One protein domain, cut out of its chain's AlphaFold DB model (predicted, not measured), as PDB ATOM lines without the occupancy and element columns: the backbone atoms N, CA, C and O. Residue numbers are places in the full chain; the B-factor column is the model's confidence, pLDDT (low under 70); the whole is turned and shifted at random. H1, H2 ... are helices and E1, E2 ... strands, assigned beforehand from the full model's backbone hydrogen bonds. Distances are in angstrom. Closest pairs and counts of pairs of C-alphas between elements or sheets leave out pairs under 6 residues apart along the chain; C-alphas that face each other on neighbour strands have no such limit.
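Overview. This is residues 20 to 145 and 155 to 167 of the 168 residues of an uncharacterized protein of Bacteroidales bacterium (UniProt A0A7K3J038). With little regular structure, two small three-stranded sheets form a sandwich, strands crossed, H3 on one sheet and H1 on the other; a long arm follows E6, and its residues 126 to 131 stick out. Of 139 printed residues, 54 are in named elements, E1 E2 H1 E3 E4 E5 H2 E6 H3, class mixed. Sheet E4 E1 E6 is mixed, E3 E2 E5 antiparallel. It is compact, radius of gyration of the C-alphas 15.4 A, spanning 46 by 35 by 25 A.

Arrangement. E1, residues 23 to 30, is parallel to E6, 111 to 120 (N 25 to O 112, 2.8 A), and antiparallel to E4, 68 to 72 (N 26 to O 69, 2.8 A). E2, 41 to 45, is antiparallel to E3, 59 to 62 (N 42 to O 61, 2.8 A), and E5, 80 to 85 (N 43 to O 82, 2.8 A). H1, 48 to 52, is over E5. H2, 92 to 95, only grazes E4 E1 E6. H3, 157 to 163, runs across E1 at 70 degrees on the local plane. H1 and H3 have every O i to N i+4 pair within hydrogen-bond range; H2 is too short.

Along the chain. E1, 23.0 A long, begins at C-alpha 23 (60.859, -26.342, 15.539). E6 measures 28.4 A. H3 ends at C-alpha 163 (53.615, -33.922, 18.253).

Size, cuts and confidence. Residues 146 to 154 are not printed; C-alphas 145 and 155 are 25.0 A apart. Link H2 to E6 is long. Residues 124 to 145 and 155 have pLDDT under 70.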
ATOM      1  N   VAL A  20      68.970 -31.396  15.028       85.88
ATOM      2  CA  VAL A  20      67.624 -31.101  15.529       85.88
ATOM      3  C   VAL A  20      66.792 -30.546  14.362       85.88
ATOM      4  O   VAL A  20      67.312 -29.766  13.559       85.88
ATOM      5  N   PRO A  21      65.527 -30.956  14.185       90.50
ATOM      6  CA  PRO A  21      64.653 -30.334  13.203       90.50
ATOM      7  C   PRO A  21      64.372 -28.882  13.603       90.50
ATOM      8  O   PRO A  21      64.346 -28.542  14.781       90.50
ATOM      9  N   THR A  22      64.120 -28.016  12.627       94.00
ATOM     10  CA  THR A  22      63.636 -26.661  12.911       94.00
ATOM     11  C   THR A  22      62.238 -26.749  13.523       94.00
ATOM     12  O   THR A  22      61.299 -27.189  12.852       94.00
ATOM     13  N   LEU A  23      62.114 -26.352  14.789       95.62
ATOM     14  CA  LEU A  23      60.859 -26.342  15.539       95.62
ATOM     15  C   LEU A  23      60.520 -24.917  15.980       95.62
ATOM     16  O   LEU A  23      61.425 -24.139  16.288       95.62
ATOM     17  N   LEU A  24      59.229 -24.601  16.047       96.81
ATOM     18  CA  LEU A  24      58.692 -23.400  16.686       96.81
ATOM     19  C   LEU A  24      57.694 -23.835  17.756       96.81
ATOM     20  O   LEU A  24      56.620 -24.336  17.444       96.81
ATOM     21  N   GLU A  25      58.082 -23.678  19.011       96.38
ATOM     22  CA  GLU A  25      57.259 -23.900  20.195       96.38
ATOM     23  C   GLU A  25      56.634 -22.564  20.602       96.38
ATOM     24  O   GLU A  25      57.350 -21.593  20.868       96.38
ATOM     25  N   ILE A  26      55.304 -22.514  20.611       97.19
ATOM     26  CA  ILE A  26      54.531 -21.340  21.004       97.19
ATOM     27  C   ILE A  26      53.792 -21.662  22.294       97.19
ATOM     28  O   ILE A  26      53.032 -22.626  22.347       97.19
ATOM     29  N   GLU A  27      54.019 -20.839  23.311       96.88
ATOM     30  CA  GLU A  27      53.265 -20.845  24.561       96.88
ATOM     31  C   GLU A  27      52.286 -19.668  24.554       96.88
ATOM     32  O   GLU A  27      52.695 -18.529  24.317       96.88
ATOM     33  N   VAL A  28      51.004 -19.936  24.799       96.19
ATOM     34  CA  VAL A  28      49.947 -18.917  24.804       96.19
ATOM     35  C   VAL A  28      49.596 -18.542  26.236       96.19
ATOM     36  O   VAL A  28      49.277 -19.414  27.050       96.19
ATOM     37  N   ARG A  29      49.639 -17.239  26.533       95.50
ATOM     38  CA  ARG A  29      49.336 -16.694  27.861       95.50
ATOM     39  C   ARG A  29      48.420 -15.484  27.809       95.50
ATOM     40  O   ARG A  29      48.509 -14.680  26.885       95.50
ATOM     41  N   GLU A  30      47.597 -15.325  28.835       93.12
ATOM     42  CA  GLU A  30      46.792 -14.117  29.016       93.12
ATOM     43  C   GLU A  30      47.686 -12.921  29.400       93.12
ATOM     44  O   GLU A  30      48.619 -13.047  30.197       93.12
ATOM     45  N   TYR A  31      47.438 -11.765  28.783       89.38
ATOM     46  CA  TYR A  31      48.316 -10.598  28.807       89.38
ATOM     47  C   TYR A  31      48.483  -9.959  30.197       89.38
ATOM     48  O   TYR A  31      49.570  -9.461  30.518       89.38
ATOM     49  N   TYR A  32      47.429  -9.933  31.015       86.81
ATOM     50  CA  TYR A  32      47.412  -9.245  32.308       86.81
ATOM     51  C   TYR A  32      47.812 -10.154  33.471       86.81
ATOM     52  O   TYR A  32      48.615  -9.741  34.316       86.81
ATOM     53  N   ASP A  33      47.271 -11.369  33.500       88.88
ATOM     54  CA  ASP A  33      47.383 -12.305  34.620       88.88
ATOM     55  C   ASP A  33      48.394 -13.446  34.365       88.88
ATOM     56  O   ASP A  33      48.678 -14.218  35.282       88.88
ATOM     57  N   ASP A  34      48.985 -13.533  33.163       90.19
ATOM     58  CA  ASP A  34      50.096 -14.439  32.792       90.19
ATOM     59  C   ASP A  34      49.791 -15.941  32.986       90.19
ATOM     60  O   ASP A  34      50.698 -16.761  33.161       90.19
ATOM     61  N   TYR A  35      48.511 -16.330  32.954       93.00
ATOM     62  CA  TYR A  35      48.112 -17.738  32.979       93.00
ATOM     63  C   TYR A  35      48.092 -18.345  31.573       93.00
ATOM     64  O   TYR A  35      47.852 -17.657  30.583       93.00
ATOM     65  N   ILE A  36      48.350 -19.653  31.496       96.06
ATOM     66  CA  ILE A  36      48.354 -20.409  30.239       96.06
ATOM     67  C   ILE A  36      46.944 -20.561  29.668       96.06
ATOM     68  O   ILE A  36      45.991 -20.794  30.413       96.06
ATOM     69  N   VAL A  37      46.827 -20.499  28.343       95.69
ATOM     70  CA  VAL A  37      45.549 -20.661  27.638       95.69
ATOM     71  C   VAL A  37      45.563 -21.974  26.839       95.69
ATOM     72  O   VAL A  37      46.162 -22.031  25.758       95.69
ATOM     73  N   PRO A  38      44.978 -23.064  27.377       96.19
ATOM     74  CA  PRO A  38      44.844 -24.334  26.666       96.19
ATOM     75  C   PRO A  38      43.748 -24.269  25.594       96.19
ATOM     76  O   PRO A  38      42.894 -23.387  25.633       96.19
ATOM     77  N   ASP A  39      43.771 -25.219  24.654       97.06
ATOM     78  CA  ASP A  39      42.794 -25.374  23.565       97.06
ATOM     79  C   ASP A  39      42.635 -24.146  22.639       97.06
ATOM     80  O   ASP A  39      41.732 -24.096  21.800       97.06
ATOM     81  N   ALA A  40      43.553 -23.181  22.722       97.38
ATOM     82  CA  ALA A  40      43.598 -22.021  21.846       97.38
ATOM     83  C   ALA A  40      44.065 -22.437  20.449       97.38
ATOM     84  O   ALA A  40      45.095 -23.102  20.297       97.38
ATOM     85  N   SER A  41      43.332 -22.013  19.421       97.88
ATOM     86  CA  SER A  41      43.792 -22.099  18.038       97.88
ATOM     87  C   SER A  41      44.928 -21.105  17.823       97.88
ATOM     88  O   SER A  41      44.814 -19.940  18.190       97.88
ATOM     89  N   VAL A  42      46.014 -21.570  17.213       98.31
ATOM     90  CA  VAL A  42      47.178 -20.774  16.835       98.31
ATOM     91  C   VAL A  42      47.425 -20.969  15.349       98.31
ATOM     92  O   VAL A  42      47.757 -22.070  14.897       98.31
ATOM     93  N   ARG A  43      47.298 -19.887  14.587       98.12
ATOM     94  CA  ARG A  43      47.503 -19.862  13.138       98.12
ATOM     95  C   ARG A  43      48.756 -19.092  12.790       98.12
ATOM     96  O   ARG A  43      49.021 -18.035  13.361       98.12
ATOM     97  N   LEU A  44      49.509 -19.613  11.825       97.94
ATOM     98  CA  LEU A  44      50.711 -18.965  11.314       97.94
ATOM     99  C   LEU A  44      50.452 -18.341   9.946       97.94
ATOM    100  O   LEU A  44      49.977 -19.009   9.023       97.94
ATOM    101  N   TYR A  45      50.848 -17.080   9.820       97.44
ATOM    102  CA  TYR A  45      50.828 -16.319   8.582       97.44
ATOM    103  C   TYR A  45      52.245 -15.863   8.207       97.44
ATOM    104  O   TYR A  45      53.027 -15.503   9.098       97.44
ATOM    105  N   PRO A  46      52.595 -15.857   6.909       96.06
ATOM    106  CA  PRO A  46      53.938 -15.493   6.462       96.06
ATOM    107  C   PRO A  46      54.183 -13.982   6.477       96.06
ATOM    108  O   PRO A  46      55.324 -13.533   6.594       96.06
ATOM    109  N   THR A  47      53.128 -13.172   6.347       96.25
ATOM    110  CA  THR A  47      53.229 -11.712   6.310       96.25
ATOM    111  C   THR A  47      52.145 -11.048   7.155       96.25
ATOM    112  O   THR A  47      51.134 -11.664   7.488       96.25
ATOM    113  N   LEU A  48      52.359  -9.776   7.508       94.94
ATOM    114  CA  LEU A  48      51.361  -8.992   8.235       94.94
ATOM    115  C   LEU A  48      50.075  -8.784   7.411       94.94
ATOM    116  O   LEU A  48      49.016  -9.028   7.971       94.94
ATOM    117  N   PRO A  49      50.115  -8.427   6.108       96.31
ATOM    118  CA  PRO A  49      48.897  -8.358   5.298       96.31
ATOM    119  C   PRO A  49      48.116  -9.677   5.245       96.31
ATOM    120  O   PRO A  49      46.896  -9.676   5.356       96.31
ATOM    121  N   ASP A  50      48.813 -10.813   5.128       96.69
ATOM    122  CA  ASP A  50      48.173 -12.135   5.149       96.69
ATOM    123  C   ASP A  50      47.450 -12.388   6.480       96.69
ATOM    124  O   ASP A  50      46.336 -12.905   6.489       96.69
ATOM    125  N   TRP A  51      48.056 -11.974   7.597       95.50
ATOM    126  CA  TRP A  51      47.448 -12.024   8.927       95.50
ATOM    127  C   TRP A  51      46.236 -11.079   9.045       95.50
ATOM    128  O   TRP A  51      45.177 -11.503   9.501       95.50
ATOM    129  N   GLU A  52      46.355  -9.829   8.582       93.50
ATOM    130  CA  GLU A  52      45.299  -8.802   8.660       93.50
ATOM    131  C   GLU A  52      44.060  -9.182   7.840       93.50
ATOM    132  O   GLU A  52      42.930  -9.040   8.310       93.50
ATOM    133  N   ASP A  53      44.275  -9.703   6.632       94.94
ATOM    134  CA  ASP A  53      43.210 -10.133   5.726       94.94
ATOM    135  C   ASP A  53      42.792 -11.599   5.956       94.94
ATOM    136  O   ASP A  53      41.873 -12.095   5.298       94.94
ATOM    137  N   GLN A  54      43.462 -12.307   6.873       93.75
ATOM    138  CA  GLN A  54      43.304 -13.742   7.136       93.75
ATOM    139  C   GLN A  54      43.416 -14.609   5.865       93.75
ATOM    140  O   GLN A  54      42.662 -15.565   5.660       93.75
ATOM    141  N   THR A  55      44.383 -14.302   5.001       96.19
ATOM    142  CA  THR A  55      44.656 -15.021   3.745       96.19
ATOM    143  C   THR A  55      45.983 -15.775   3.812       96.19
ATOM    144  O   THR A  55      46.812 -15.498   4.661       96.19
ATOM    145  N   ASN A  56      46.189 -16.778   2.949       94.56
ATOM    146  CA  ASN A  56      47.459 -17.522   2.853       94.56
ATOM    147  C   ASN A  56      47.990 -18.089   4.190       94.56
ATOM    148  O   ASN A  56      49.199 -18.143   4.410       94.56
ATOM    149  N   MET A  57      47.088 -18.530   5.075       96.12
ATOM    150  CA  MET A  57      47.457 -19.224   6.311       96.12
ATOM    151  C   MET A  57      48.308 -20.455   5.981       96.12
ATOM    152  O   MET A  57      47.885 -21.317   5.207       96.12
ATOM    153  N   GLU A  58      49.482 -20.561   6.597       96.31
ATOM    154  CA  GLU A  58      50.382 -21.691   6.364       96.31
ATOM    155  C   GLU A  58      49.928 -22.936   7.123       96.31
ATOM    156  O   GLU A  58      49.958 -24.054   6.601       96.31
ATOM    157  N   THR A  59      49.507 -22.753   8.375       97.31
ATOM    158  CA  THR A  59      49.066 -23.851   9.231       97.31
ATOM    159  C   THR A  59      48.307 -23.349  10.459       97.31
ATOM    160  O   THR A  59      48.384 -22.173  10.813       97.31
ATOM    161  N   GLU A  60      47.595 -24.264  11.112       97.94
ATOM    162  CA  GLU A  60      46.871 -24.062  12.365       97.94
ATOM    163  C   GLU A  60      47.167 -25.243  13.297       97.94
ATOM    164  O   GLU A  60      47.211 -26.399  12.862       97.94
ATOM    165  N   GLY A  61      47.368 -24.958  14.578       97.62
ATOM    166  CA  GLY A  61      47.467 -25.951  15.642       97.62
ATOM    167  C   GLY A  61      46.707 -25.487  16.877       97.62
ATOM    168  O   GLY A  61      46.325 -24.327  16.962       97.62
ATOM    169  N   TYR A  62      46.494 -26.389  17.828       98.19
ATOM    170  CA  TYR A  62      45.796 -26.085  19.076       98.19
ATOM    171  C   TYR A  62      46.751 -26.281  20.246       98.19
ATOM    172  O   TYR A  62      47.547 -27.228  20.231       98.19
ATOM    173  N   THR A  63      46.699 -25.386  21.231       97.44
ATOM    174  CA  THR A  63      47.508 -25.526  22.440       97.44
ATOM    175  C   THR A  63      47.056 -26.718  23.277       97.44
ATOM    176  O   THR A  63      45.869 -27.017  23.383       97.44
ATOM    177  N   ASP A  64      48.015 -27.426  23.871       94.88
ATOM    178  CA  ASP A  64      47.737 -28.508  24.811       94.88
ATOM    179  C   ASP A  64      47.322 -27.973  26.199       94.88
ATOM    180  O   ASP A  64      47.216 -26.769  26.428       94.88
ATOM    181  N   GLN A  65      47.120 -28.877  27.162       95.19
ATOM    182  CA  GLN A  65      46.780 -28.533  28.552       95.19
ATOM    183  C   GLN A  65      47.808 -27.626  29.259       95.19
ATOM    184  O   GLN A  65      47.529 -27.126  30.345       95.19
ATOM    185  N   TYR A  66      49.001 -27.450  28.681       94.31
ATOM    186  CA  TYR A  66      50.055 -26.568  29.174       94.31
ATOM    187  C   TYR A  66      50.113 -25.239  28.406       94.31
ATOM    188  O   TYR A  66      51.034 -24.459  28.628       94.31
ATOM    189  N   GLY A  67      49.157 -24.971  27.510       95.12
ATOM    190  CA  GLY A  67      49.143 -23.773  26.673       95.12
ATOM    191  C   GLY A  67      50.174 -23.812  25.542       95.12
ATOM    192  O   GLY A  67      50.521 -22.759  25.016       95.12
ATOM    193  N   ILE A  68      50.683 -24.996  25.172       96.94
ATOM    194  CA  ILE A  68      51.783 -25.133  24.208       96.94
ATOM    195  C   ILE A  68      51.304 -25.754  22.898       96.94
ATOM    196  O   ILE A  68      50.640 -26.788  22.885       96.94
ATOM    197  N   VAL A  69      51.741 -25.178  21.779       97.69
ATOM    198  CA  VAL A  69      51.654 -25.769  20.438       97.69
ATOM    199  C   VAL A  69      53.040 -25.776  19.790       97.69
ATOM    200  O   VAL A  69      53.866 -24.898  20.040       97.69
ATOM    201  N   VAL A  70      53.332 -26.782  18.964       97.69
ATOM    202  CA  VAL A  70      54.637 -26.921  18.302       97.69
ATOM    203  C   VAL A  70      54.450 -27.061  16.799       97.69
ATOM    204  O   VAL A  70      53.670 -27.897  16.349       97.69
ATOM    205  N   PHE A  71      55.225 -26.309  16.024       98.00
ATOM    206  CA  PHE A  71      55.272 -26.373  14.567       98.00
ATOM    207  C   PHE A  71      56.628 -26.877  14.070       98.00
ATOM    208  O   PHE A  71      57.655 -26.697  14.726       98.00
ATOM    209  N   SER A  72      56.639 -27.517  12.902       96.94
ATOM    210  CA  SER A  72      57.851 -27.966  12.207       96.94
ATOM    211  C   SER A  72      57.754 -27.732  10.701       96.94
ATOM    212  O   SER A  72      56.688 -27.395  10.192       96.94
ATOM    213  N   HIS A  73      58.863 -27.955   9.983       94.00
ATOM    214  CA  HIS A  73      58.993 -27.680   8.538       94.00
ATOM    215  C   HIS A  73      58.846 -26.190   8.191       94.00
ATOM    216  O   HIS A  73      58.408 -25.827   7.109       94.00
ATOM    217  N   LEU A  74      59.241 -25.338   9.132       94.19
ATOM    218  CA  LEU A  74      59.177 -23.889   9.014       94.19
ATOM    219  C   LEU A  74      60.267 -23.372   8.073       94.19
ATOM    220  O   LEU A  74      61.384 -23.905   8.047       94.19
ATOM    221  N   GLY A  75      59.964 -22.291   7.363       91.75
ATOM    222  CA  GLY A  75      60.981 -21.514   6.671       91.75
ATOM    223  C   GLY A  75      61.784 -20.629   7.638       91.75
ATOM    224  O   GLY A  75      61.331 -20.346   8.748       91.75
ATOM    225  N   PRO A  76      62.994 -20.186   7.244       94.19
ATOM    226  CA  PRO A  76      63.857 -19.344   8.072       94.19
ATOM    227  C   PRO A  76      63.433 -17.869   7.988       94.19
ATOM    228  O   PRO A  76      64.161 -17.027   7.471       94.19
ATOM    229  N   TYR A  77      62.210 -17.568   8.414       95.06
ATOM    230  CA  TYR A  77      61.656 -16.214   8.432       95.06
ATOM    231  C   TYR A  77      60.780 -16.003   9.667       95.06
ATOM    232  O   TYR A  77      60.694 -16.858  10.549       95.06
ATOM    233  N   VAL A  78      60.192 -14.813   9.775       97.06
ATOM    234  CA  VAL A  78      59.262 -14.469  10.852       97.06
ATOM    235  C   VAL A  78      57.842 -14.860  10.480       97.06
ATOM    236  O   VAL A  78      57.391 -14.602   9.371       97.06
ATOM    237  N   TYR A  79      57.134 -15.410  11.447       97.62
ATOM    238  CA  TYR A  79      55.709 -15.701  11.388       97.62
ATOM    239  C   TYR A  79      54.895 -14.689  12.185       97.62
ATOM    240  O   TYR A  79      55.351 -14.219  13.235       97.62
ATOM    241  N   TYR A  80      53.681 -14.420  11.707       97.25
ATOM    242  CA  TYR A  80      52.646 -13.681  12.424       97.25
ATOM    243  C   TYR A  80      51.612 -14.663  12.979       97.25
ATOM    244  O   TYR A  80      51.115 -15.518  12.245       97.25
ATOM    245  N   THR A  81      51.323 -14.565  14.273       97.25
ATOM    246  CA  THR A  81      50.466 -15.505  15.002       97.25
ATOM    247  C   THR A  81      49.085 -14.905  15.231       97.25
ATOM    248  O   THR A  81      48.970 -13.893  15.919       97.25
ATOM    249  N   ASP A  82      48.039 -15.517  14.682       96.88
ATOM    250  CA  ASP A  82      46.634 -15.244  15.035       96.88
ATOM    251  C   ASP A  82      46.196 -16.293  16.056       96.88
ATOM    252  O   ASP A  82      46.416 -17.488  15.835       96.88
ATOM    253  N   ILE A  83      45.663 -15.849  17.192       96.62
ATOM    254  CA  ILE A  83      45.292 -16.726  18.302       96.62
ATOM    255  C   ILE A  83      43.840 -16.495  18.664       96.62
ATOM    256  O   ILE A  83      43.421 -15.357  18.859       96.62
ATOM    257  N   TRP A  84      43.093 -17.591  18.782       95.50
ATOM    258  CA  TRP A  84      41.673 -17.554  19.098       95.50
ATOM    259  C   TRP A  84      41.255 -18.693  20.037       95.50
ATOM    260  O   TRP A  84      41.577 -19.859  19.802       95.50
ATOM    261  N   GLU A  85      40.483 -18.358  21.064       93.44
ATOM    262  CA  GLU A  85      39.860 -19.241  22.059       93.44
ATOM    263  C   GLU A  85      38.472 -18.660  22.437       93.44
ATOM    264  O   GLU A  85      38.167 -17.523  22.080       93.44
ATOM    265  N   GLU A  86      37.590 -19.402  23.127       91.69
ATOM    266  CA  GLU A  86      36.231 -18.931  23.467       91.69
ATOM    267  C   GLU A  86      36.223 -17.573  24.186       91.69
ATOM    268  O   GLU A  86      35.320 -16.773  23.930       91.69
ATOM    269  N   ASN A  87      37.207 -17.301  25.053       92.50
ATOM    270  CA  ASN A  87      37.293 -16.040  25.792       92.50
ATOM    271  C   ASN A  87      38.656 -15.344  25.680       92.50
ATOM    272  O   ASN A  87      38.966 -14.488  26.509       92.50
ATOM    273  N   HIS A  88      39.472 -15.701  24.685       93.88
ATOM    274  CA  HIS A  88      40.781 -15.091  24.469       93.88
ATOM    275  C   HIS A  88      41.086 -14.912  22.988       93.88
ATOM    276  O   HIS A  88      40.923 -15.842  22.200       93.88
ATOM    277  N   ASP A  89      41.613 -13.751  22.613       93.00
ATOM    278  CA  ASP A  89      42.217 -13.550  21.300       93.00
ATOM    279  C   ASP A  89      43.360 -12.531  21.366       93.00
ATOM    280  O   ASP A  89      43.581 -11.887  22.390       93.00
ATOM    281  N   ASN A  90      44.135 -12.412  20.291       91.19
ATOM    282  CA  ASN A  90      45.188 -11.400  20.174       91.19
ATOM    283  C   ASN A  90      44.932 -10.392  19.045       91.19
ATOM    284  O   ASN A  90      45.871  -9.752  18.563       91.19
ATOM    285  N   TYR A  91      43.682 -10.247  18.605       85.69
ATOM    286  CA  TYR A  91      43.362  -9.493  17.396       85.69
ATOM    287  C   TYR A  91      43.641  -7.992  17.563       85.69
ATOM    288  O   TYR A  91      44.275  -7.366  16.710       85.69
ATOM    289  N   ASP A  92      43.243  -7.423  18.702       84.81
ATOM    290  CA  ASP A  92      43.444  -6.000  19.000       84.81
ATOM    291  C   ASP A  92      44.875  -5.697  19.493       84.81
ATOM    292  O   ASP A  92      45.305  -4.540  19.516       84.81
ATOM    293  N   ILE A  93      45.668  -6.729  19.824       81.69
ATOM    294  CA  ILE A  93      47.016  -6.559  20.387       81.69
ATOM    295  C   ILE A  93      47.980  -5.873  19.408       81.69
ATOM    296  O   ILE A  93      48.888  -5.140  19.822       81.69
ATOM    297  N   LYS A  94      47.763  -6.054  18.100       79.19
ATOM    298  CA  LYS A  94      48.586  -5.451  17.040       79.19
ATOM    299  C   LYS A  94      48.644  -3.920  17.121       79.19
ATOM    300  O   LYS A  94      49.652  -3.332  16.732       79.19
ATOM    301  N   ASP A  95      47.575  -3.288  17.611       83.38
ATOM    302  CA  ASP A  95      47.456  -1.831  17.680       83.38
ATOM    303  C   ASP A  95      48.294  -1.256  18.832       83.38
ATOM    304  O   ASP A  95      48.649  -0.074  18.815       83.38
ATOM    305  N   TYR A  96      48.664  -2.095  19.806       80.69
ATOM    306  CA  TYR A  96      49.610  -1.744  20.860       80.69
ATOM    307  C   TYR A  96      51.056  -1.979  20.420       80.69
ATOM    308  O   TYR A  96      51.891  -1.081  20.552       80.69
ATOM    309  N   ASP A  97      51.362  -3.192  19.945       84.38
ATOM    310  CA  ASP A  97      52.718  -3.602  19.577       84.38
ATOM    311  C   ASP A  97      52.716  -4.862  18.690       84.38
ATOM    312  O   ASP A  97      52.479  -5.980  19.150       84.38
ATOM    313  N   ILE A  98      53.077  -4.695  17.414       88.00
ATOM    314  CA  ILE A  98      53.198  -5.787  16.430       88.00
ATOM    315  C   ILE A  98      54.183  -6.877  16.888       88.00
ATOM    316  O   ILE A  98      54.042  -8.036  16.500       88.00
ATOM    317  N   SER A  99      55.178  -6.555  17.724       87.12
ATOM    318  CA  SER A  99      56.132  -7.553  18.224       87.12
ATOM    319  C   SER A  99      55.493  -8.619  19.121       87.12
ATOM    320  O   SER A  99      56.096  -9.667  19.330       87.12
ATOM    321  N   LEU A 100      54.265  -8.390  19.600       86.62
ATOM    322  CA  LEU A 100      53.504  -9.351  20.401       86.62
ATOM    323  C   LEU A 100      52.803 -10.425  19.561       86.62
ATOM    324  O   LEU A 100      52.474 -11.483  20.088       86.62
ATOM    325  N   ILE A 101      52.621 -10.177  18.262       92.69
ATOM    326  CA  ILE A 101      52.067 -11.148  17.306       92.69
ATOM    327  C   ILE A 101      53.110 -11.629  16.292       92.69
ATOM    328  O   ILE A 101      52.811 -12.467  15.450       92.69
ATOM    329  N   ARG A 102      54.334 -11.090  16.339       95.44
ATOM    330  CA  ARG A 102      55.423 -11.408  15.412       95.44
ATOM    331  C   ARG A 102      56.505 -12.206  16.122       95.44
ATOM    332  O   ARG A 102      57.219 -11.689  16.980       95.44
ATOM    333  N   THR A 103      56.693 -13.441  15.682       96.12
ATOM    334  CA  THR A 103      57.791 -14.293  16.151       96.12
ATOM    335  C   THR A 103      59.166 -13.686  15.811       96.12
ATOM    336  O   THR A 103      59.312 -12.954  14.822       96.12
ATOM    337  N   PRO A 104      60.216 -13.992  16.595       94.44
ATOM    338  CA  PRO A 104      61.591 -13.847  16.138       94.44
ATOM    339  C   PRO A 104      61.835 -14.667  14.867       94.44
ATOM    340  O   PRO A 104      61.123 -15.629  14.591       94.44
ATOM    341  N   GLU A 105      62.870 -14.312  14.109       95.38
ATOM    342  CA  GLU A 105      63.260 -15.087  12.931       95.38
ATOM    343  C   GLU A 105      63.574 -16.534  13.328       95.38
ATOM    344  O   GLU A 105      64.357 -16.779  14.252       95.38
ATOM    345  N   VAL A 106      62.936 -17.485  12.644       95.56
ATOM    346  CA  VAL A 106      63.118 -18.909  12.911       95.56
ATOM    347  C   VAL A 106      64.537 -19.321  12.533       95.56
ATOM    348  O   VAL A 106      64.935 -19.283  11.370       95.56
ATOM    349  N   ILE A 107      65.301 -19.765  13.529       94.38
ATOM    350  CA  ILE A 107      66.665 -20.255  13.354       94.38
ATOM    351  C   ILE A 107      66.603 -21.731  12.926       94.38
ATOM    352  O   ILE A 107      66.022 -22.544  13.658       94.38
ATOM    353  N   PRO A 108      67.208 -22.107  11.783       92.88
ATOM    354  CA  PRO A 108      67.273 -23.495  11.345       92.88
ATOM    355  C   PRO A 108      67.943 -24.413  12.367       92.88
ATOM    356  O   PRO A 108      68.878 -24.018  13.060       92.88
ATOM    357  N   HIS A 109      67.495 -25.667  12.402       90.38
ATOM    358  CA  HIS A 109      68.057 -26.724  13.247       90.38
ATOM    359  C   HIS A 109      68.055 -26.418  14.747       90.38
ATOM    360  O   HIS A 109      68.964 -26.808  15.481       90.38
ATOM    361  N   LYS A 110      67.028 -25.694  15.195       90.81
ATOM    362  CA  LYS A 110      66.864 -25.269  16.579       90.81
ATOM    363  C   LYS A 110      65.403 -25.365  17.001       90.81
ATOM    364  O   LYS A 110      64.493 -25.227  16.182       90.81
ATOM    365  N   ILE A 111      65.194 -25.534  18.302       92.31
ATOM    366  CA  ILE A 111      63.914 -25.259  18.953       92.31
ATOM    367  C   ILE A 111      63.804 -23.743  19.170       92.31
ATOM    368  O   ILE A 111      64.471 -23.171  20.036       92.31
ATOM    369  N   ASN A 112      62.993 -23.084  18.351       93.94
ATOM    370  CA  ASN A 112      62.645 -21.673  18.480       93.94
ATOM    371  C   ASN A 112      61.458 -21.561  19.436       93.94
ATOM    372  O   ASN A 112      60.499 -22.311  19.297       93.94
ATOM    373  N   ARG A 113      61.527 -20.656  20.414       94.00
ATOM    374  CA  ARG A 113      60.476 -20.477  21.424       94.00
ATOM    375  C   ARG A 113      59.891 -19.080  21.325       94.00
ATOM    376  O   ARG A 113      60.645 -18.111  21.226       94.00
ATOM    377  N   PHE A 114      58.572 -18.991  21.384       94.81
ATOM    378  CA  PHE A 114      57.835 -17.737  21.346       94.81
ATOM    379  C   PHE A 114      56.703 -17.773  22.374       94.81
ATOM    380  O   PHE A 114      55.979 -18.758  22.461       94.81
ATOM    381  N   ILE A 115      56.566 -16.706  23.159       94.44
ATOM    382  CA  ILE A 115      55.413 -16.524  24.044       94.44
ATOM    383  C   ILE A 115      54.478 -15.566  23.332       94.44
ATOM    384  O   ILE A 115      54.848 -14.414  23.097       94.44
ATOM    385  N   ALA A 116      53.295 -16.053  22.992       93.56
ATOM    386  CA  ALA A 116      52.261 -15.253  22.380       93.56
ATOM    387  C   ALA A 116      51.244 -14.841  23.446       93.56
ATOM    388  O   ALA A 116      50.829 -15.655  24.273       93.56
ATOM    389  N   LEU A 117      50.876 -13.564  23.441       93.44
ATOM    390  CA  LEU A 117      49.953 -13.004  24.420       93.44
ATOM    391  C   LEU A 117      48.565 -12.851  23.805       93.44
ATOM    392  O   LEU A 117      48.457 -12.511  22.628       93.44
ATOM    393  N   VAL A 118      47.540 -13.080  24.617       92.31
ATOM    394  CA  VAL A 118      46.125 -12.877  24.287       92.31
ATOM    395  C   VAL A 118      45.459 -12.023  25.358       92.31
ATOM    396  O   VAL A 118      45.840 -12.091  26.524       92.31
ATOM    397  N   ASP A 119      44.459 -11.245  24.974       91.06
ATOM    398  CA  ASP A 119      43.597 -10.521  25.901       91.06
ATOM    399  C   ASP A 119      42.361 -11.369  26.220       91.06
ATOM    400  O   ASP A 119      41.814 -12.046  25.345       91.06
ATOM    401  N   TYR A 120      41.878 -11.297  27.462       89.75
ATOM    402  CA  TYR A 120      40.550 -11.813  27.790       89.75
ATOM    403  C   TYR A 120      39.457 -10.990  27.091       89.75
ATOM    404  O   TYR A 120      39.316  -9.782  27.308       89.75
ATOM    405  N   VAL A 121      38.626 -11.663  26.302       85.81
ATOM    406  CA  VAL A 121      37.558 -11.065  25.500       85.81
ATOM    407  C   VAL A 121      36.255 -11.831  25.704       85.81
ATOM    408  O   VAL A 121      36.185 -13.041  25.545       85.81
ATOM    409  N   GLU A 122      35.166 -11.130  26.025       80.12
ATOM    410  CA  GLU A 122      33.838 -11.753  26.042       80.12
ATOM    411  C   GLU A 122      33.289 -11.810  24.612       80.12
ATOM    412  O   GLU A 122      32.660 -10.868  24.117       80.12
ATOM    413  N   HIS A 123      33.516 -12.931  23.930       74.31
ATOM    414  CA  HIS A 123      32.851 -13.242  22.670       74.31
ATOM    415  C   HIS A 123      31.380 -13.566  22.940       74.31
ATOM    416  O   HIS A 123      30.983 -14.722  23.082       74.31
ATOM    417  N   GLY A 124      30.545 -12.532  23.067       53.62
ATOM    418  CA  GLY A 124      29.114 -12.699  23.312       53.62
ATOM    419  C   GLY A 124      28.490 -13.734  22.364       53.62
ATOM    420  O   GLY A 124      28.647 -13.658  21.145       53.62
ATOM    421  N   LYS A 125      27.758 -14.714  22.916       46.69
ATOM    422  CA  LYS A 125      26.947 -15.664  22.136       46.69
ATOM    423  C   LYS A 125      25.771 -14.914  21.502       46.69
ATOM    424  O   LYS A 125      24.681 -14.892  22.064       46.69
ATOM    425  N   GLY A 126      25.985 -14.279  20.349       42.88
ATOM    426  CA  GLY A 126      24.935 -13.520  19.672       42.88
ATOM    427  C   GLY A 126      25.337 -12.916  18.329       42.88
ATOM    428  O   GLY A 126      26.013 -11.902  18.286       42.88
ATOM    429  N   GLU A 127      24.812 -13.532  17.269       35.75
ATOM    430  CA  GLU A 127      24.555 -12.999  15.924       35.75
ATOM    431  C   GLU A 127      25.709 -12.558  15.003       35.75
ATOM    432  O   GLU A 127      26.671 -11.872  15.329       35.75
ATOM    433  N   ARG A 128      25.545 -12.998  13.752       45.97
ATOM    434  CA  ARG A 128      26.347 -12.676  12.578       45.97
ATOM    435  C   ARG A 128      26.499 -11.160  12.392       45.97
ATOM    436  O   ARG A 128      25.503 -10.468  12.238       45.97
ATOM    437  N   THR A 129      27.749 -10.750  12.172       46.66
ATOM    438  CA  THR A 129      28.151  -9.604  11.338       46.66
ATOM    439  C   THR A 129      27.901  -8.202  11.917       46.66
ATOM    440  O   THR A 129      26.772  -7.740  11.981       46.66
ATOM    441  N   ARG A 130      29.013  -7.476  12.136       46.38
ATOM    442  CA  ARG A 130      29.118  -6.008  12.294       46.38
ATOM    443  C   ARG A 130      28.389  -5.401  13.497       46.38
ATOM    444  O   ARG A 130      27.336  -4.811  13.331       46.38
ATOM    445  N   ASP A 131      28.999  -5.509  14.673       43.34
ATOM    446  CA  ASP A 131      29.204  -4.382  15.605       43.34
ATOM    447  C   ASP A 131      29.760  -4.936  16.918       43.34
ATOM    448  O   ASP A 131      29.045  -5.257  17.866       43.34
ATOM    449  N   ARG A 132      31.083  -5.103  16.958       45.78
ATOM    450  CA  ARG A 132      31.794  -5.547  18.157       45.78
ATOM    451  C   ARG A 132      32.045  -4.333  19.053       45.78
ATOM    452  O   ARG A 132      33.014  -3.606  18.862       45.78
ATOM    453  N   THR A 133      31.150  -4.087  20.007       37.78
ATOM    454  CA  THR A 133      31.409  -3.118  21.084       37.78
ATOM    455  C   THR A 133      32.091  -3.858  22.229       37.78
ATOM    456  O   THR A 133      31.426  -4.543  23.002       37.78
ATOM    457  N   TYR A 134      33.417  -3.758  22.315       45.41
ATOM    458  CA  TYR A 134      34.201  -4.392  23.375       45.41
ATOM    459  C   TYR A 134      34.245  -3.520  24.634       45.41
ATOM    460  O   TYR A 134      34.471  -2.310  24.576       45.41
ATOM    461  N   VAL A 135      34.047  -4.146  25.796       44.06
ATOM    462  CA  VAL A 135      34.252  -3.510  27.101       44.06
ATOM    463  C   VAL A 135      35.721  -3.677  27.479       44.06
ATOM    464  O   VAL A 135      36.105  -4.667  28.092       44.06
ATOM    465  N   ILE A 136      36.548  -2.693  27.124       49.62
ATOM    466  CA  ILE A 136      37.948  -2.635  27.561       49.62
ATOM    467  C   ILE A 136      37.958  -2.348  29.069       49.62
ATOM    468  O   ILE A 136      37.804  -1.204  29.507       49.62
ATOM    469  N   LYS A 137      38.140  -3.383  29.892       49.38
ATOM    470  CA  LYS A 137      38.524  -3.194  31.294       49.38
ATOM    471  C   LYS A 137      40.006  -2.847  31.309       49.38
ATOM    472  O   LYS A 137      40.854  -3.712  31.153       49.38
ATOM    473  N   LYS A 138      40.310  -1.561  31.478       41.12
ATOM    474  CA  LYS A 138      41.678  -1.067  31.657       41.12
ATOM    475  C   LYS A 138      42.262  -1.648  32.950       41.12
ATOM    476  O   LYS A 138      42.046  -1.092  34.026       41.12
ATOM    477  N   LEU A 139      42.961  -2.770  32.841       53.03
ATOM    478  CA  LEU A 139      43.783  -3.345  33.900       53.03
ATOM    479  C   LEU A 139      45.215  -2.824  33.719       53.03
ATOM    480  O   LEU A 139      45.685  -2.630  32.602       53.03
ATOM    481  N   GLU A 140      45.890  -2.477  34.812       48.88
ATOM    482  CA  GLU A 140      47.294  -2.069  34.746       48.88
ATOM    483  C   GLU A 140      48.185  -3.312  34.752       48.88
ATOM    484  O   GLU A 140      47.986  -4.237  35.537       48.88
ATOM    485  N   ARG A 141      49.176  -3.328  33.858       48.44
ATOM    486  CA  ARG A 141      50.089  -4.454  33.652       48.44
ATOM    487  C   ARG A 141      50.922  -4.759  34.900       48.44
ATOM    488  O   ARG A 141      51.651  -3.891  35.388       48.44
ATOM    489  N   ASN A 142      50.948  -6.022  35.320       51.34
ATOM    490  CA  ASN A 142      51.943  -6.508  36.272       51.34
ATOM    491  C   ASN A 142      53.285  -6.735  35.544       51.34
ATOM    492  O   ASN A 142      53.406  -7.554  34.638       51.34
ATOM    493  N   THR A 143      54.304  -5.935  35.860       44.06
ATOM    494  CA  THR A 143      55.550  -5.819  35.071       44.06
ATOM    495  C   THR A 143      56.648  -6.817  35.449       44.06
ATOM    496  O   THR A 143      57.759  -6.733  34.919       44.06
ATOM    497  N   ALA A 144      56.369  -7.789  36.318       42.84
ATOM    498  CA  ALA A 144      57.339  -8.797  36.729       42.84
ATOM    499  C   ALA A 144      57.549  -9.859  35.632       42.84
ATOM    500  O   ALA A 144      57.076 -10.985  35.725       42.84
ATOM    501  N   ARG A 145      58.283  -9.501  34.571       49.84
ATOM    502  CA  ARG A 145      58.751 -10.462  33.565       49.84
ATOM    503  C   ARG A 145      59.712 -11.442  34.235       49.84
ATOM    504  O   ARG A 145      60.869 -11.097  34.479       49.84
ATOM    505  N   GLU A 155      67.078 -31.557  24.525       67.75
ATOM    506  CA  GLU A 155      66.473 -32.747  25.125       67.75
ATOM    507  C   GLU A 155      64.996 -32.868  24.694       67.75
ATOM    508  O   GLU A 155      64.244 -31.894  24.672       67.75
ATOM    509  N   ASN A 156      64.579 -34.074  24.299       79.75
ATOM    510  CA  ASN A 156      63.223 -34.409  23.838       79.75
ATOM    511  C   ASN A 156      62.741 -33.735  22.540       79.75
ATOM    512  O   ASN A 156      61.540 -33.773  22.247       79.75
ATOM    513  N   TRP A 157      63.633 -33.210  21.686       87.44
ATOM    514  CA  TRP A 157      63.219 -32.690  20.372       87.44
ATOM    515  C   TRP A 157      62.448 -33.728  19.548       87.44
ATOM    516  O   TRP A 157      61.578 -33.363  18.761       87.44
ATOM    517  N   GLN A 158      62.724 -35.025  19.730       91.31
ATOM    518  CA  GLN A 158      62.016 -36.100  19.037       91.31
ATOM    519  C   GLN A 158      60.543 -36.161  19.444       91.31
ATOM    520  O   GLN A 158      59.694 -36.466  18.610       91.31
ATOM    521  N   GLU A 159      60.231 -35.907  20.714       90.75
ATOM    522  CA  GLU A 159      58.858 -35.874  21.213       90.75
ATOM    523  C   GLU A 159      58.134 -34.628  20.710       90.75
ATOM    524  O   GLU A 159      57.053 -34.747  20.130       90.75
ATOM    525  N   LEU A 160      58.785 -33.462  20.812       91.12
ATOM    526  CA  LEU A 160      58.278 -32.209  20.250       91.12
ATOM    527  C   LEU A 160      58.005 -32.342  18.748       91.12
ATOM    528  O   LEU A 160      56.935 -31.975  18.275       91.12
ATOM    529  N   TYR A 161      58.930 -32.941  18.001       93.25
ATOM    530  CA  TYR A 161      58.780 -33.169  16.569       93.25
ATOM    531  C   TYR A 161      57.644 -34.146  16.248       93.25
ATOM    532  O   TYR A 161      56.872 -33.894  15.324       93.25
ATOM    533  N   LYS A 162      57.486 -35.233  17.018       94.19
ATOM    534  CA  LYS A 162      56.382 -36.195  16.835       94.19
ATOM    535  C   LYS A 162      55.008 -35.558  17.025       94.19
ATOM    536  O   LYS A 162      54.096 -35.912  16.285       94.19
ATOM    537  N   ARG A 163      54.869 -34.650  17.997       94.31
ATOM    538  CA  ARG A 163      53.615 -33.922  18.253       94.31
ATOM    539  C   ARG A 163      53.456 -32.646  17.424       94.31
ATOM    540  O   ARG A 163      52.399 -32.032  17.480       94.31
ATOM    541  N   SER A 164      54.490 -32.238  16.688       96.00
ATOM    542  CA  SER A 164      54.463 -30.982  15.940       96.00
ATOM    543  C   SER A 164      53.483 -31.016  14.770       96.00
ATOM    544  O   SER A 164      53.352 -32.021  14.064       96.00
ATOM    545  N   ILE A 165      52.861 -29.872  14.515       97.44
ATOM    546  CA  ILE A 165      52.098 -29.618  13.303       97.44
ATOM    547  C   ILE A 165      53.071 -29.235  12.187       97.44
ATOM    548  O   ILE A 165      53.921 -28.359  12.346       97.44
ATOM    549  N   ARG A 166      52.970 -29.915  11.044       95.56
ATOM    550  CA  ARG A 166      53.831 -29.643   9.890       95.56
ATOM    551  C   ARG A 166      53.241 -28.510   9.065       95.56
ATOM    552  O   ARG A 166      52.090 -28.606   8.638       95.56
ATOM    553  N   VAL A 167      54.040 -27.478   8.836       91.12
ATOM    554  CA  VAL A 167      53.776 -26.467   7.812       91.12
ATOM    555  C   VAL A 167      53.787 -27.150   6.436       91.12
ATOM    556  O   VAL A 167      54.594 -28.058   6.212       91.12
TER     557      VAL A 167